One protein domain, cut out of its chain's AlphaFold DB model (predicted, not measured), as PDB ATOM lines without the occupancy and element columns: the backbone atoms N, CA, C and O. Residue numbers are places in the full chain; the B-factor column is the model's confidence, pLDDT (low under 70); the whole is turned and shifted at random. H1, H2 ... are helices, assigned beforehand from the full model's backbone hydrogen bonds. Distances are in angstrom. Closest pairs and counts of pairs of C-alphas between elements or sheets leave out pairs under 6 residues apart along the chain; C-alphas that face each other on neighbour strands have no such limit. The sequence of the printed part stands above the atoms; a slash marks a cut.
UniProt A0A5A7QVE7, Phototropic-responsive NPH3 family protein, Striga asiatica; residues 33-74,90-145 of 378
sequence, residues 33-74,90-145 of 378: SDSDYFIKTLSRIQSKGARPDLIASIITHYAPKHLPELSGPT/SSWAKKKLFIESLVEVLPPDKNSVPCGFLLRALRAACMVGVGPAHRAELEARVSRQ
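AT A GLANCE: This is residues 33 to 74 and 90 to 145 of the 378 residues of the protein "Phototropic-responsive NPH3 family protein" of Striga asiatica (UniProt A0A5A7QVE7). Five helices make a compact, rounded body: H1, H2 and H3 lie nearly aligned with their centres in a triangle, and the hairpin of H4 and H5 packs slantwise on H3. The printed part has 98 residues, H1 to H5 in order, no named strand, class all helix, radius of gyration of the C-alphas 12.4 A, spans 33 by 32 by 30 A.

HOW THE PARTS SIT: Start with the hairpin of H1, residues 34 to 47, and H2, residues 52 to 66; its closest C-alphas, Ser 35 and His 66, are 6.2 A apart. At H3, residues 90 to 104, find the hub; its closest C-alpha to H1 is Phe 98, 6.9 A from Ser 35. H4, residues 115 to 128, touches H3 at a steep tilt of 39 degrees, closest C-alphas Lys 96 and Val 128, 5.6 A. H5, residues 132 to 143, touches H4 at a shallow tilt of 23 degrees, closest C-alphas Cys 115 and Val 142, 6.1 A. O i to N i+4 pairs are within hydrogen-bond range throughout H1, H3, H4 and H5, and 8 of 11 in H2.

IN THESE COORDINATES: Find C-alpha 34 at (341.983, 112.201, 259.133); H1 runs 20.3 A, H2 20.8 A, H3 21.3 A, H4 19.8 A and H5 15.9 A, to C-alpha 143 at (322.885, 115.656, 283.313).

THE WHOLE: Look for the cut, residues 75 to 89, with C-alphas 74 and 90 28.0 A apart; residues 73 to 74 are under pLDDT 70, and no link printed whole is long.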
ATOM      1  N   SER A  33     344.824 108.385 260.292       72.50
ATOM      2  CA  SER A  33     343.477 108.684 259.797       72.50
ATOM      3  C   SER A  33     343.159 110.175 259.990       72.50
ATOM      4  O   SER A  33     343.570 110.759 260.990       72.50
ATOM      5  N   ASP A  34     342.421 110.791 259.062       80.25
ATOM      6  CA  ASP A  34     341.983 112.201 259.133       80.25
ATOM      7  C   ASP A  34     341.339 112.534 260.500       80.25
ATOM      8  O   ASP A  34     341.625 113.552 261.132       80.25
ATOM      9  N   SER A  35     340.574 111.585 261.045       83.44
ATOM     10  CA  SER A  35     339.986 111.665 262.386       83.44
ATOM     11  C   SER A  35     341.019 111.657 263.526       83.44
ATOM     12  O   SER A  35     340.846 112.370 264.512       83.44
ATOM     13  N   ASP A  36     342.114 110.901 263.409       86.12
ATOM     14  CA  ASP A  36     343.182 110.877 264.422       86.12
ATOM     15  C   ASP A  36     343.972 112.189 264.412       86.12
ATOM     16  O   ASP A  36     344.392 112.688 265.460       86.12
ATOM     17  N   TYR A  37     344.179 112.754 263.220       87.69
ATOM     18  CA  TYR A  37     344.829 114.050 263.057       87.69
ATOM     19  C   TYR A  37     344.024 115.165 263.732       87.69
ATOM     20  O   TYR A  37     344.585 115.980 264.473       87.69
ATOM     21  N   PHE A  38     342.702 115.149 263.541       90.50
ATOM     22  CA  PHE A  38     341.763 116.049 264.204       90.50
ATOM     23  C   PHE A  38     341.896 116.002 265.738       90.50
ATOM     24  O   PHE A  38     342.142 117.034 266.369       90.50
ATOM     25  N   ILE A  39     341.821 114.808 266.339       93.19
ATOM     26  CA  ILE A  39     341.923 114.620 267.799       93.19
ATOM     27  C   ILE A  39     343.292 115.061 268.341       93.19
ATOM     28  O   ILE A  39     343.367 115.764 269.355       93.19
ATOM     29  N   LYS A  40     344.391 114.692 267.669       91.00
ATOM     30  CA  LYS A  40     345.751 115.088 268.082       91.00
ATOM     31  C   LYS A  40     345.936 116.602 268.043       91.00
ATOM     32  O   LYS A  40     346.535 117.176 268.954       91.00
ATOM     33  N   THR A  41     345.397 117.251 267.015       90.62
ATOM     34  CA  THR A  41     345.442 118.710 266.876       90.62
ATOM     35  C   THR A  41     344.656 119.389 267.995       90.62
ATOM     36  O   THR A  41     345.177 120.302 268.634       90.62
ATOM     37  N   LEU A  42     343.453 118.896 268.318       91.88
ATOM     38  CA  LEU A  42     342.675 119.387 269.460       91.88
ATOM     39  C   LEU A  42     343.429 119.242 270.785       91.88
ATOM     40  O   LEU A  42     343.503 120.201 271.552       91.88
ATOM     41  N   SER A  43     344.053 118.087 271.017       91.06
ATOM     42  CA  SER A  43     344.848 117.829 272.226       91.06
ATOM     43  C   SER A  43     346.034 118.798 272.348       91.06
ATOM     44  O   SER A  43     346.319 119.316 273.428       91.06
ATOM     45  N   ARG A  44     346.702 119.119 271.227       91.25
ATOM     46  CA  ARG A  44     347.778 120.128 271.174       91.25
ATOM     47  C   ARG A  44     347.267 121.544 271.444       91.25
ATOM     48  O   ARG A  44     347.964 122.340 272.067       91.25
ATOM     49  N   ILE A  45     346.082 121.888 270.950       89.25
ATOM     50  CA  ILE A  45     345.464 123.198 271.195       89.25
ATOM     51  C   ILE A  45     345.088 123.333 272.679       89.25
ATOM     52  O   ILE A  45     345.314 124.386 273.276       89.25
ATOM     53  N   GLN A  46     344.595 122.258 273.294       88.69
ATOM     54  CA  GLN A  46     344.287 122.202 274.725       88.69
ATOM     55  C   GLN A  46     345.523 122.356 275.604       88.69
ATOM     56  O   GLN A  46     345.508 123.168 276.526       88.69
ATOM     57  N   SER A  47     346.618 121.653 275.294       89.50
ATOM     58  CA  SER A  47     347.856 121.750 276.080       89.50
ATOM     59  C   SER A  47     348.508 123.136 276.020       89.50
ATOM     60  O   SER A  47     349.243 123.511 276.929       89.50
ATOM     61  N   LYS A  48     348.191 123.934 274.991       89.56
ATOM     62  CA  LYS A  48     348.579 125.350 274.873       89.56
ATOM     63  C   LYS A  48     347.675 126.310 275.666       89.56
ATOM     64  O   LYS A  48     347.872 127.520 275.584       89.56
ATOM     65  N   GLY A  49     346.691 125.808 276.417       86.50
ATOM     66  CA  GLY A  49     345.803 126.620 277.256       86.50
ATOM     67  C   GLY A  49     344.689 127.334 276.487       86.50
ATOM     68  O   GLY A  49     344.269 128.424 276.875       86.50
ATOM     69  N   ALA A  50     344.220 126.762 275.372       88.31
ATOM     70  CA  ALA A  50     343.099 127.333 274.632       88.31
ATOM     71  C   ALA A  50     341.809 127.369 275.469       88.31
ATOM     72  O   ALA A  50     341.554 126.505 276.306       88.31
ATOM     73  N   ARG A  51     340.962 128.369 275.201       87.88
ATOM     74  CA  ARG A  51     339.692 128.547 275.914       87.88
ATOM     75  C   ARG A  51     338.728 127.365 275.685       87.88
ATOM     76  O   ARG A  51     338.518 127.002 274.523       87.88
ATOM     77  N   PRO A  52     338.049 126.866 276.735       88.75
ATOM     78  CA  PRO A  52     337.019 125.823 276.649       88.75
ATOM     79  C   PRO A  52     335.945 126.080 275.583       88.75
ATOM     80  O   PRO A  52     335.680 125.208 274.760       88.75
ATOM     81  N   ASP A  53     335.396 127.298 275.523       88.62
ATOM     82  CA  ASP A  53     334.354 127.674 274.547       88.62
ATOM     83  C   ASP A  53     334.819 127.517 273.094       88.62
ATOM     84  O   ASP A  53     334.061 127.140 272.200       88.62
ATOM     85  N   LEU A  54     336.094 127.816 272.846       88.88
ATOM     86  CA  LEU A  54     336.677 127.770 271.515       88.88
ATOM     87  C   LEU A  54     336.919 126.331 271.077       88.88
ATOM     88  O   LEU A  54     336.568 125.960 269.959       88.88
ATOM     89  N   ILE A  55     337.456 125.510 271.979       91.56
ATOM     90  CA  ILE A  55     337.590 124.067 271.769       91.56
ATOM     91  C   ILE A  55     336.210 123.456 271.499       91.56
ATOM     92  O   ILE A  55     336.047 122.720 270.528       91.56
ATOM     93  N   ALA A  56     335.203 123.807 272.303       91.81
ATOM     94  CA  ALA A  56     333.834 123.341 272.120       91.81
ATOM     95  C   ALA A  56     333.264 123.741 270.753       91.81
ATOM     96  O   ALA A  56     332.625 122.920 270.092       91.81
ATOM     97  N   SER A  57     333.527 124.967 270.294       90.62
ATOM     98  CA  SER A  57     333.082 125.416 268.976       90.62
ATOM     99  C   SER A  57     333.798 124.697 267.831       90.62
ATOM    100  O   SER A  57     333.145 124.364 266.842       90.62
ATOM    101  N   ILE A  58     335.106 124.433 267.945       91.44
ATOM    102  CA  ILE A  58     335.848 123.647 266.946       91.44
ATOM    103  C   ILE A  58     335.273 122.227 266.892       91.44
ATOM    104  O   ILE A  58     334.942 121.741 265.813       91.44
ATOM    105  N   ILE A  59     335.074 121.588 268.046       93.56
ATOM    106  CA  ILE A  59     334.483 120.247 268.138       93.56
ATOM    107  C   ILE A  59     333.091 120.218 267.502       93.56
ATOM    108  O   ILE A  59     332.847 119.414 266.605       93.56
ATOM    109  N   THR A  60     332.201 121.123 267.908       92.81
ATOM    110  CA  THR A  60     330.804 121.145 267.444       92.81
ATOM    111  C   THR A  60     330.706 121.365 265.931       92.81
ATOM    112  O   THR A  60     329.797 120.840 265.293       92.81
ATOM    113  N   HIS A  61     331.647 122.107 265.339       90.19
ATOM    114  CA  HIS A  61     331.648 122.416 263.909       90.19
ATOM    115  C   HIS A  61     332.354 121.361 263.041       90.19
ATOM    116  O   HIS A  61     331.912 121.083 261.926       90.19
ATOM    117  N   TYR A  62     333.459 120.775 263.511       90.00
ATOM    118  CA  TYR A  62     334.287 119.881 262.691       90.00
ATOM    119  C   TYR A  62     334.065 118.395 262.984       90.00
ATOM    120  O   TYR A  62     334.166 117.601 262.052       90.00
ATOM    121  N   ALA A  63     333.682 117.999 264.204       93.19
ATOM    122  CA  ALA A  63     333.399 116.591 264.506       93.19
ATOM    123  C   ALA A  63     332.315 115.970 263.596       93.19
ATOM    124  O   ALA A  63     332.518 114.837 263.154       93.19
ATOM    125  N   PRO A  64     331.237 116.688 263.199       92.19
ATOM    126  CA  PRO A  64     330.251 116.157 262.257       92.19
ATOM    127  C   PRO A  64     330.805 115.803 260.867       92.19
ATOM    128  O   PRO A  64     330.228 114.977 260.167       92.19
ATOM    129  N   LYS A  65     331.948 116.380 260.463       89.00
ATOM    130  CA  LYS A  65     332.616 116.028 259.195       89.00
ATOM    131  C   LYS A  65     333.232 114.628 259.231       89.00
ATOM    132  O   LYS A  65     333.355 113.999 258.182       89.00
ATOM    133  N   HIS A  66     333.608 114.164 260.422       87.62
ATOM    134  CA  HIS A  66     334.184 112.840 260.661       87.62
ATOM    135  C   HIS A  66     333.122 111.824 261.113       87.62
ATOM    136  O   HIS A  66     333.258 110.635 260.830       87.62
ATOM    137  N   LEU A  67     332.058 112.287 261.780       90.44
ATOM    138  CA  LEU A  67     330.934 111.470 262.242       90.44
ATOM    139  C   LEU A  67     329.596 112.195 261.983       90.44
ATOM    140  O   LEU A  67     329.163 112.989 262.824       90.44
ATOM    141  N   PRO A  68     328.934 111.951 260.833       88.50
ATOM    142  CA  PRO A  68     327.713 112.654 260.432       88.50
ATOM    143  C   PRO A  68     326.557 112.574 261.436       88.50
ATOM    144  O   PRO A  68     325.739 113.486 261.477       88.50
ATOM    145  N   GLU A  69     326.512 111.543 262.283       88.75
ATOM    146  CA  GLU A  69     325.536 111.357 263.367       88.75
ATOM    147  C   GLU A  69     325.585 112.471 264.426       88.75
ATOM    148  O   GLU A  69     324.639 112.652 265.191       88.75
ATOM    149  N   LEU A  70     326.674 113.244 264.456       89.81
ATOM    150  CA  LEU A  70     326.817 114.441 265.283       89.81
ATOM    151  C   LEU A  70     326.239 115.703 264.621       89.81
ATOM    152  O   LEU A  70     326.302 116.779 265.218       89.81
ATOM    153  N   SER A  71     325.696 115.610 263.401       85.44
ATOM    154  CA  SER A  71     325.025 116.711 262.689       85.44
ATOM    155  C   SER A  71     323.615 116.938 263.221       85.44
ATOM    156  O   SER A  71     323.016 116.054 263.830       85.44
ATOM    157  N   GLY A  72     323.127 118.179 263.151       71.44
ATOM    158  CA  GLY A  72     321.788 118.521 263.647       71.44
ATOM    159  C   GLY A  72     320.725 118.114 262.628       71.44
ATOM    160  O   GLY A  72     321.089 117.771 261.503       71.44
ATOM    161  N   PRO A  73     319.429 118.239 262.953       59.78
ATOM    162  CA  PRO A  73     318.338 117.986 262.006       59.78
ATOM    163  C   PRO A  73     318.354 118.891 260.752       59.78
ATOM    164  O   PRO A  73     317.524 118.722 259.868       59.78
ATOM    165  N   THR A  74     319.286 119.846 260.636       46.03
ATOM    166  CA  THR A  74     319.336 120.852 259.556       46.03
ATOM    167  C   THR A  74     320.435 120.622 258.511       46.03
ATOM    168  O   THR A  74     320.675 121.501 257.691       46.03
ATOM    169  N   SER A  90     335.048  97.498 260.405       84.62
ATOM    170  CA  SER A  90     336.139  98.469 260.568       84.62
ATOM    171  C   SER A  90     335.625  99.908 260.607       84.62
ATOM    172  O   SER A  90     336.107 100.699 261.415       84.62
ATOM    173  N   SER A  91     334.586 100.226 259.828       85.31
ATOM    174  CA  SER A  91     333.881 101.512 259.917       85.31
ATOM    175  C   SER A  91     333.298 101.731 261.319       85.31
ATOM    176  O   SER A  91     333.504 102.780 261.930       85.31
ATOM    177  N   TRP A  92     332.651 100.712 261.887       88.56
ATOM    178  CA  TRP A  92     332.100 100.763 263.240       88.56
ATOM    179  C   TRP A  92     333.171 100.935 264.321       88.56
ATOM    180  O   TRP A  92     333.029 101.774 265.210       88.56
ATOM    181  N   ALA A  93     334.273 100.189 264.216       91.06
ATOM    182  CA  ALA A  93     335.407 100.309 265.127       91.06
ATOM    183  C   ALA A  93     336.030 101.715 265.080       91.06
ATOM    184  O   ALA A  93     336.312 102.293 266.128       91.06
ATOM    185  N   LYS A  94     336.170 102.306 263.884       90.81
ATOM    186  CA  LYS A  94     336.636 103.691 263.717       90.81
ATOM    187  C   LYS A  94     335.694 104.697 264.371       90.81
ATOM    188  O   LYS A  94     336.162 105.584 265.078       90.81
ATOM    189  N   LYS A  95     334.376 104.553 264.181       92.19
ATOM    190  CA  LYS A  95     333.381 105.422 264.834       92.19
ATOM    191  C   LYS A  95     333.462 105.320 266.355       92.19
ATOM    192  O   LYS A  95     333.468 106.344 267.028       92.19
ATOM    193  N   LYS A  96     333.578 104.101 266.890       94.62
ATOM    194  CA  LYS A  96     333.749 103.861 268.327       94.62
ATOM    195  C   LYS A  96     334.993 104.565 268.875       94.62
ATOM    196  O   LYS A  96     334.858 105.370 269.791       94.62
ATOM    197  N   LEU A  97     336.160 104.332 268.271       94.25
ATOM    198  CA  LEU A  97     337.416 104.973 268.685       94.25
ATOM    199  C   LEU A  97     337.356 106.500 268.580       94.25
ATOM    200  O   LEU A  97     337.878 107.198 269.450       94.25
ATOM    201  N   PHE A  98     336.702 107.024 267.540       94.75
ATOM    202  CA  PHE A  98     336.519 108.461 267.368       94.75
ATOM    203  C   PHE A  98     335.680 109.066 268.495       94.75
ATOM    204  O   PHE A  98     336.074 110.087 269.041       94.75
ATOM    205  N   ILE A  99     334.559 108.440 268.873       96.25
ATOM    206  CA  ILE A  99     333.716 108.932 269.974       96.25
ATOM    207  C   ILE A  99     334.460 108.853 271.307       96.25
ATOM    208  O   ILE A  99     334.427 109.818 272.062       96.25
ATOM    209  N   GLU A 100     335.144 107.743 271.590       96.12
ATOM    210  CA  GLU A 100     335.938 107.585 272.819       96.12
ATOM    211  C   GLU A 100     337.006 108.685 272.911       96.12
ATOM    212  O   GLU A 100     337.043 109.436 273.882       96.12
ATOM    213  N   SER A 101     337.765 108.893 271.833       95.62
ATOM    214  CA  SER A 101     338.761 109.968 271.746       95.62
ATOM    215  C   SER A 101     338.147 111.368 271.833       95.62
ATOM    216  O   SER A 101     338.755 112.279 272.388       95.62
ATOM    217  N   LEU A 102     336.947 111.559 271.273       95.31
ATOM    218  CA  LEU A 102     336.233 112.829 271.320       95.31
ATOM    219  C   LEU A 102     335.841 113.178 272.757       95.31
ATOM    220  O   LEU A 102     336.006 114.328 273.150       95.31
ATOM    221  N   VAL A 103     335.355 112.201 273.530       95.75
ATOM    222  CA  VAL A 103     334.969 112.380 274.940       95.75
ATOM    223  C   VAL A 103     336.154 112.852 275.781       95.75
ATOM    224  O   VAL A 103     335.989 113.789 276.562       95.75
ATOM    225  N   GLU A 104     337.343 112.289 275.556       94.31
ATOM    226  CA  GLU A 104     338.580 112.679 276.252       94.31
ATOM    227  C   GLU A 104     338.992 114.135 275.983       94.31
ATOM    228  O   GLU A 104     339.557 114.797 276.851       94.31
ATOM    229  N   VAL A 105     338.672 114.671 274.800       94.31
ATOM    230  CA  VAL A 105     338.985 116.063 274.435       94.31
ATOM    231  C   VAL A 105     337.809 117.025 274.651       94.31
ATOM    232  O   VAL A 105     337.930 118.207 274.329       94.31
ATOM    233  N   LEU A 106     336.659 116.589 275.178       94.31
ATOM    234  CA  LEU A 106     335.552 117.512 275.451       94.31
ATOM    235  C   LEU A 106     335.899 118.443 276.631       94.31
ATOM    236  O   LEU A 106     336.196 117.953 277.725       94.31
ATOM    237  N   PRO A 107     335.763 119.777 276.483       92.25
ATOM    238  CA  PRO A 107     336.039 120.724 277.565       92.25
ATOM    239  C   PRO A 107     335.223 120.413 278.826       92.25
ATOM    240  O   PRO A 107     334.023 120.164 278.696       92.25
ATOM    241  N   PRO A 108     335.823 120.403 280.028       85.62
ATOM    242  CA  PRO A 108     335.143 119.975 281.253       85.62
ATOM    243  C   PRO A 108     334.080 120.971 281.737       85.62
ATOM    244  O   PRO A 108     333.168 120.584 282.473       85.62
ATOM    245  N   ASP A 109     334.178 122.239 281.327       85.00
ATOM    246  CA  ASP A 109     333.312 123.306 281.812       85.00
ATOM    247  C   ASP A 109     331.853 123.112 281.380       85.00
ATOM    248  O   ASP A 109     331.527 122.795 280.225       85.00
ATOM    249  N   LYS A 110     330.948 123.343 282.336       79.12
ATOM    250  CA  LYS A 110     329.501 123.312 282.111       79.12
ATOM    251  C   LYS A 110     329.138 124.347 281.043       79.12
ATOM    252  O   LYS A 110     329.625 125.470 281.075       79.12
ATOM    253  N   ASN A 111     328.224 123.986 280.141       81.44
ATOM    254  CA  ASN A 111     327.687 124.838 279.071       81.44
ATOM    255  C   ASN A 111     328.626 125.177 277.899       81.44
ATOM    256  O   ASN A 111     328.165 125.847 276.977       81.44
ATOM    257  N   SER A 112     329.883 124.720 277.889       89.12
ATOM    258  CA  SER A 112     330.802 124.963 276.760       89.12
ATOM    259  C   SER A 112     330.292 124.322 275.473       89.12
ATOM    260  O   SER A 112     330.294 124.926 274.405       89.12
ATOM    261  N   VAL A 113     329.852 123.067 275.589       94.00
ATOM    262  CA  VAL A 113     329.370 122.243 274.479       94.00
ATOM    263  C   VAL A 113     327.842 122.193 274.537       94.00
ATOM    264  O   VAL A 113     327.305 121.839 275.593       94.00
ATOM    265  N   PRO A 114     327.125 122.501 273.438       94.12
ATOM    266  CA  PRO A 114     325.664 122.463 273.414       94.12
ATOM    267  C   PRO A 114     325.089 121.106 273.844       94.12
ATOM    268  O   PRO A 114     325.556 120.059 273.391       94.12
ATOM    269  N   CYS A 115     324.031 121.113 274.662       95.44
ATOM    270  CA  CYS A 115     323.419 119.881 275.178       95.44
ATOM    271  C   CYS A 115     322.937 118.944 274.056       95.44
ATOM    272  O   CYS A 115     323.189 117.743 274.116       95.44
ATOM    273  N   GLY A 116     322.335 119.485 272.991       95.50
ATOM    274  CA  GLY A 116     321.914 118.686 271.835       95.50
ATOM    275  C   GLY A 116     323.076 118.003 271.101       95.50
ATOM    276  O   GLY A 116     322.923 116.907 270.574       95.50
ATOM    277  N   PHE A 117     324.279 118.598 271.088       96.25
ATOM    278  CA  PHE A 117     325.469 117.920 270.553       96.25
ATOM    279  C   PHE A 117     325.886 116.745 271.443       96.25
ATOM    280  O   PHE A 117     326.160 115.664 270.931       96.25
ATOM    281  N   LEU A 118     325.880 116.925 272.770       97.06
ATOM    282  CA  LEU A 118     326.187 115.839 273.704       97.06
ATOM    283  C   LEU A 118     325.173 114.694 273.626       97.06
ATOM    284  O   LEU A 118     325.572 113.537 273.683       97.06
ATOM    285  N   LEU A 119     323.883 114.997 273.469       97.56
ATOM    286  CA  LEU A 119     322.833 113.989 273.306       97.56
ATOM    287  C   LEU A 119     322.987 113.205 271.998       97.56
ATOM    288  O   LEU A 119     322.870 111.982 272.001       97.56
ATOM    289  N   ARG A 120     323.351 113.870 270.895       96.88
ATOM    290  CA  ARG A 120     323.683 113.194 269.629       96.88
ATOM    291  C   ARG A 120     324.958 112.357 269.732       96.88
ATOM    292  O   ARG A 120     324.983 111.231 269.241       96.88
ATOM    293  N   ALA A 121     325.978 112.848 270.435       97.06
ATOM    294  CA  ALA A 121     327.173 112.066 270.746       97.06
ATOM    295  C   ALA A 121     326.842 110.843 271.612       97.06
ATOM    296  O   ALA A 121     327.333 109.754 271.334       97.06
ATOM    297  N   LEU A 122     325.962 110.989 272.606       97.50
ATOM    298  CA  LEU A 122     325.479 109.898 273.452       97.50
ATOM    299  C   LEU A 122     324.652 108.879 272.652       97.50
ATOM    300  O   LEU A 122     324.849 107.678 272.804       97.50
ATOM    301  N   ARG A 123     323.791 109.335 271.736       96.38
ATOM    302  CA  ARG A 123     323.065 108.468 270.797       96.38
ATOM    303  C   ARG A 123     324.032 107.665 269.928       96.38
ATOM    304  O   ARG A 123     323.893 106.448 269.834       96.38
ATOM    305  N   ALA A 124     325.029 108.320 269.332       95.38
ATOM    306  CA  ALA A 124     326.047 107.654 268.523       95.38
ATOM    307  C   ALA A 124     326.906 106.688 269.360       95.38
ATOM    308  O   ALA A 124     327.219 105.593 268.903       95.38
ATOM    309  N   ALA A 125     327.231 107.057 270.602       95.75
ATOM    310  CA  ALA A 125     327.950 106.227 271.565       95.75
ATOM    311  C   ALA A 125     327.187 104.937 271.903       95.75
ATOM    312  O   ALA A 125     327.774 103.852 271.906       95.75
ATOM    313  N   CYS A 126     325.879 105.052 272.156       94.00
ATOM    314  CA  CYS A 126     324.983 103.918 272.372       94.00
ATOM    315  C   CYS A 126     324.877 103.044 271.125       94.00
ATOM    316  O   CYS A 126     324.964 101.826 271.245       94.00
ATOM    317  N   MET A 127     324.758 103.667 269.948       92.50
ATOM    318  CA  MET A 127     324.723 102.958 268.676       92.50
ATOM    319  C   MET A 127     325.973 102.102 268.518       92.50
ATOM    320  O   MET A 127     325.829 100.906 268.324       92.50
ATOM    321  N   VAL A 128     327.178 102.670 268.671       93.00
ATOM    322  CA  VAL A 128     328.439 101.951 268.407       93.00
ATOM    323  C   VAL A 128     328.962 101.086 269.558       93.00
ATOM    324  O   VAL A 128     329.958 100.375 269.393       93.00
ATOM    325  N   GLY A 129     328.310 101.118 270.720       92.50
ATOM    326  CA  GLY A 129     328.715 100.348 271.894       92.50
ATOM    327  C   GLY A 129     330.067 100.786 272.468       92.50
ATOM    328  O   GLY A 129     330.969  99.957 272.643       92.50
ATOM    329  N   VAL A 130     330.239 102.088 272.732       95.75
ATOM    330  CA  VAL A 130     331.430 102.614 273.434       95.75
ATOM    331  C   VAL A 130     331.553 102.042 274.851       95.75
ATOM    332  O   VAL A 130     330.568 101.583 275.437       95.75
ATOM    333  N   GLY A 131     332.761 102.075 275.421       93.44
ATOM    334  CA  GLY A 131     332.985 101.623 276.798       93.44
ATOM    335  C   GLY A 131     332.111 102.352 277.842       93.44
ATOM    336  O   GLY A 131     331.788 103.531 277.669       93.44
ATOM    337  N   PRO A 132     331.752 101.690 278.963       94.94
ATOM    338  CA  PRO A 132     330.832 102.242 279.961       94.94
ATOM    339  C   PRO A 132     331.350 103.521 280.634       94.94
ATOM    340  O   PRO A 132     330.541 104.362 281.007       94.94
ATOM    341  N   ALA A 133     332.672 103.701 280.745       96.75
ATOM    342  CA  ALA A 133     333.275 104.918 281.292       96.75
ATOM    343  C   ALA A 133     332.982 106.151 280.417       96.75
ATOM    344  O   ALA A 133     332.437 107.135 280.908       96.75
ATOM    345  N   HIS A 134     333.244 106.067 279.106       96.75
ATOM    346  CA  HIS A 134     332.960 107.156 278.163       96.75
ATOM    347  C   HIS A 134     331.459 107.458 278.073       96.75
ATOM    348  O   HIS A 134     331.053 108.619 278.001       96.75
ATOM    349  N   ARG A 135     330.614 106.417 278.124       96.75
ATOM    350  CA  ARG A 135     329.156 106.583 278.187       96.75
ATOM    351  C   ARG A 135     328.731 107.316 279.462       96.75
ATOM    352  O   ARG A 135     327.950 108.258 279.374       96.75
ATOM    353  N   ALA A 136     329.241 106.908 280.623       96.94
ATOM    354  CA  ALA A 136     328.925 107.539 281.902       96.94
ATOM    355  C   ALA A 136     329.376 109.007 281.946       96.94
ATOM    356  O   ALA A 136     328.650 109.849 282.467       96.94
ATOM    357  N   GLU A 137     330.523 109.332 281.347       96.69
ATOM    358  CA  GLU A 137     331.005 110.712 281.236       96.69
ATOM    359  C   GLU A 137     330.075 111.575 280.364       96.69
ATOM    360  O   GLU A 137     329.715 112.691 280.749       96.69
ATOM    361  N   LEU A 138     329.605 111.053 279.224       97.25
ATOM    362  CA  LEU A 138     328.595 111.731 278.404       97.25
ATOM    363  C   LEU A 138     327.275 111.918 279.167       97.25
ATOM    364  O   LEU A 138     326.736 113.025 279.183       97.25
ATOM    365  N   GLU A 139     326.777 110.875 279.840       97.56
ATOM    366  CA  GLU A 139     325.569 110.945 280.675       97.56
ATOM    367  C   GLU A 139     325.717 112.009 281.779       97.56
ATOM    368  O   GLU A 139     324.814 112.829 281.971       97.56
ATOM    369  N   ALA A 140     326.867 112.069 282.458       96.19
ATOM    370  CA  ALA A 140     327.152 113.057 283.496       96.19
ATOM    371  C   ALA A 140     327.180 114.491 282.944       96.19
ATOM    372  O   ALA A 140     326.641 115.411 283.564       96.19
ATOM    373  N   ARG A 141     327.765 114.700 281.761       96.12
ATOM    374  CA  ARG A 141     327.805 116.019 281.108       96.12
ATOM    375  C   ARG A 141     326.428 116.473 280.634       96.12
ATOM    376  O   ARG A 141     326.092 117.638 280.833       96.12
ATOM    377  N   VAL A 142     325.621 115.574 280.065       97.00
ATOM    378  CA  VAL A 142     324.220 115.860 279.707       97.00
ATOM    379  C   VAL A 142     323.421 116.214 280.961       97.00
ATOM    380  O   VAL A 142     322.742 117.239 280.986       97.00
ATOM    381  N   SER A 143     323.576 115.435 282.035       96.25
ATOM    382  CA  SER A 143     322.885 115.656 283.313       96.25
ATOM    383  C   SER A 143     323.098 117.066 283.871       96.25
ATOM    384  O   SER A 143     322.179 117.646 284.432       96.25
ATOM    385  N   ARG A 144     324.285 117.663 283.691       93.81
ATOM    386  CA  ARG A 144     324.607 119.013 284.198       93.81
ATOM    387  C   ARG A 144     323.883 120.156 283.488       93.81
ATOM    388  O   ARG A 144     323.850 121.253 284.042       93.81
ATOM    389  N   GLN A 145     323.346 119.927 282.291       93.94
ATOM    390  CA  GLN A 145     322.722 120.961 281.452       93.94
ATOM    391  C   GLN A 145     321.442 120.477 280.755       93.94
ATOM    392  O   GLN A 145     321.083 120.957 279.677       93.94
TER     393      GLN A 145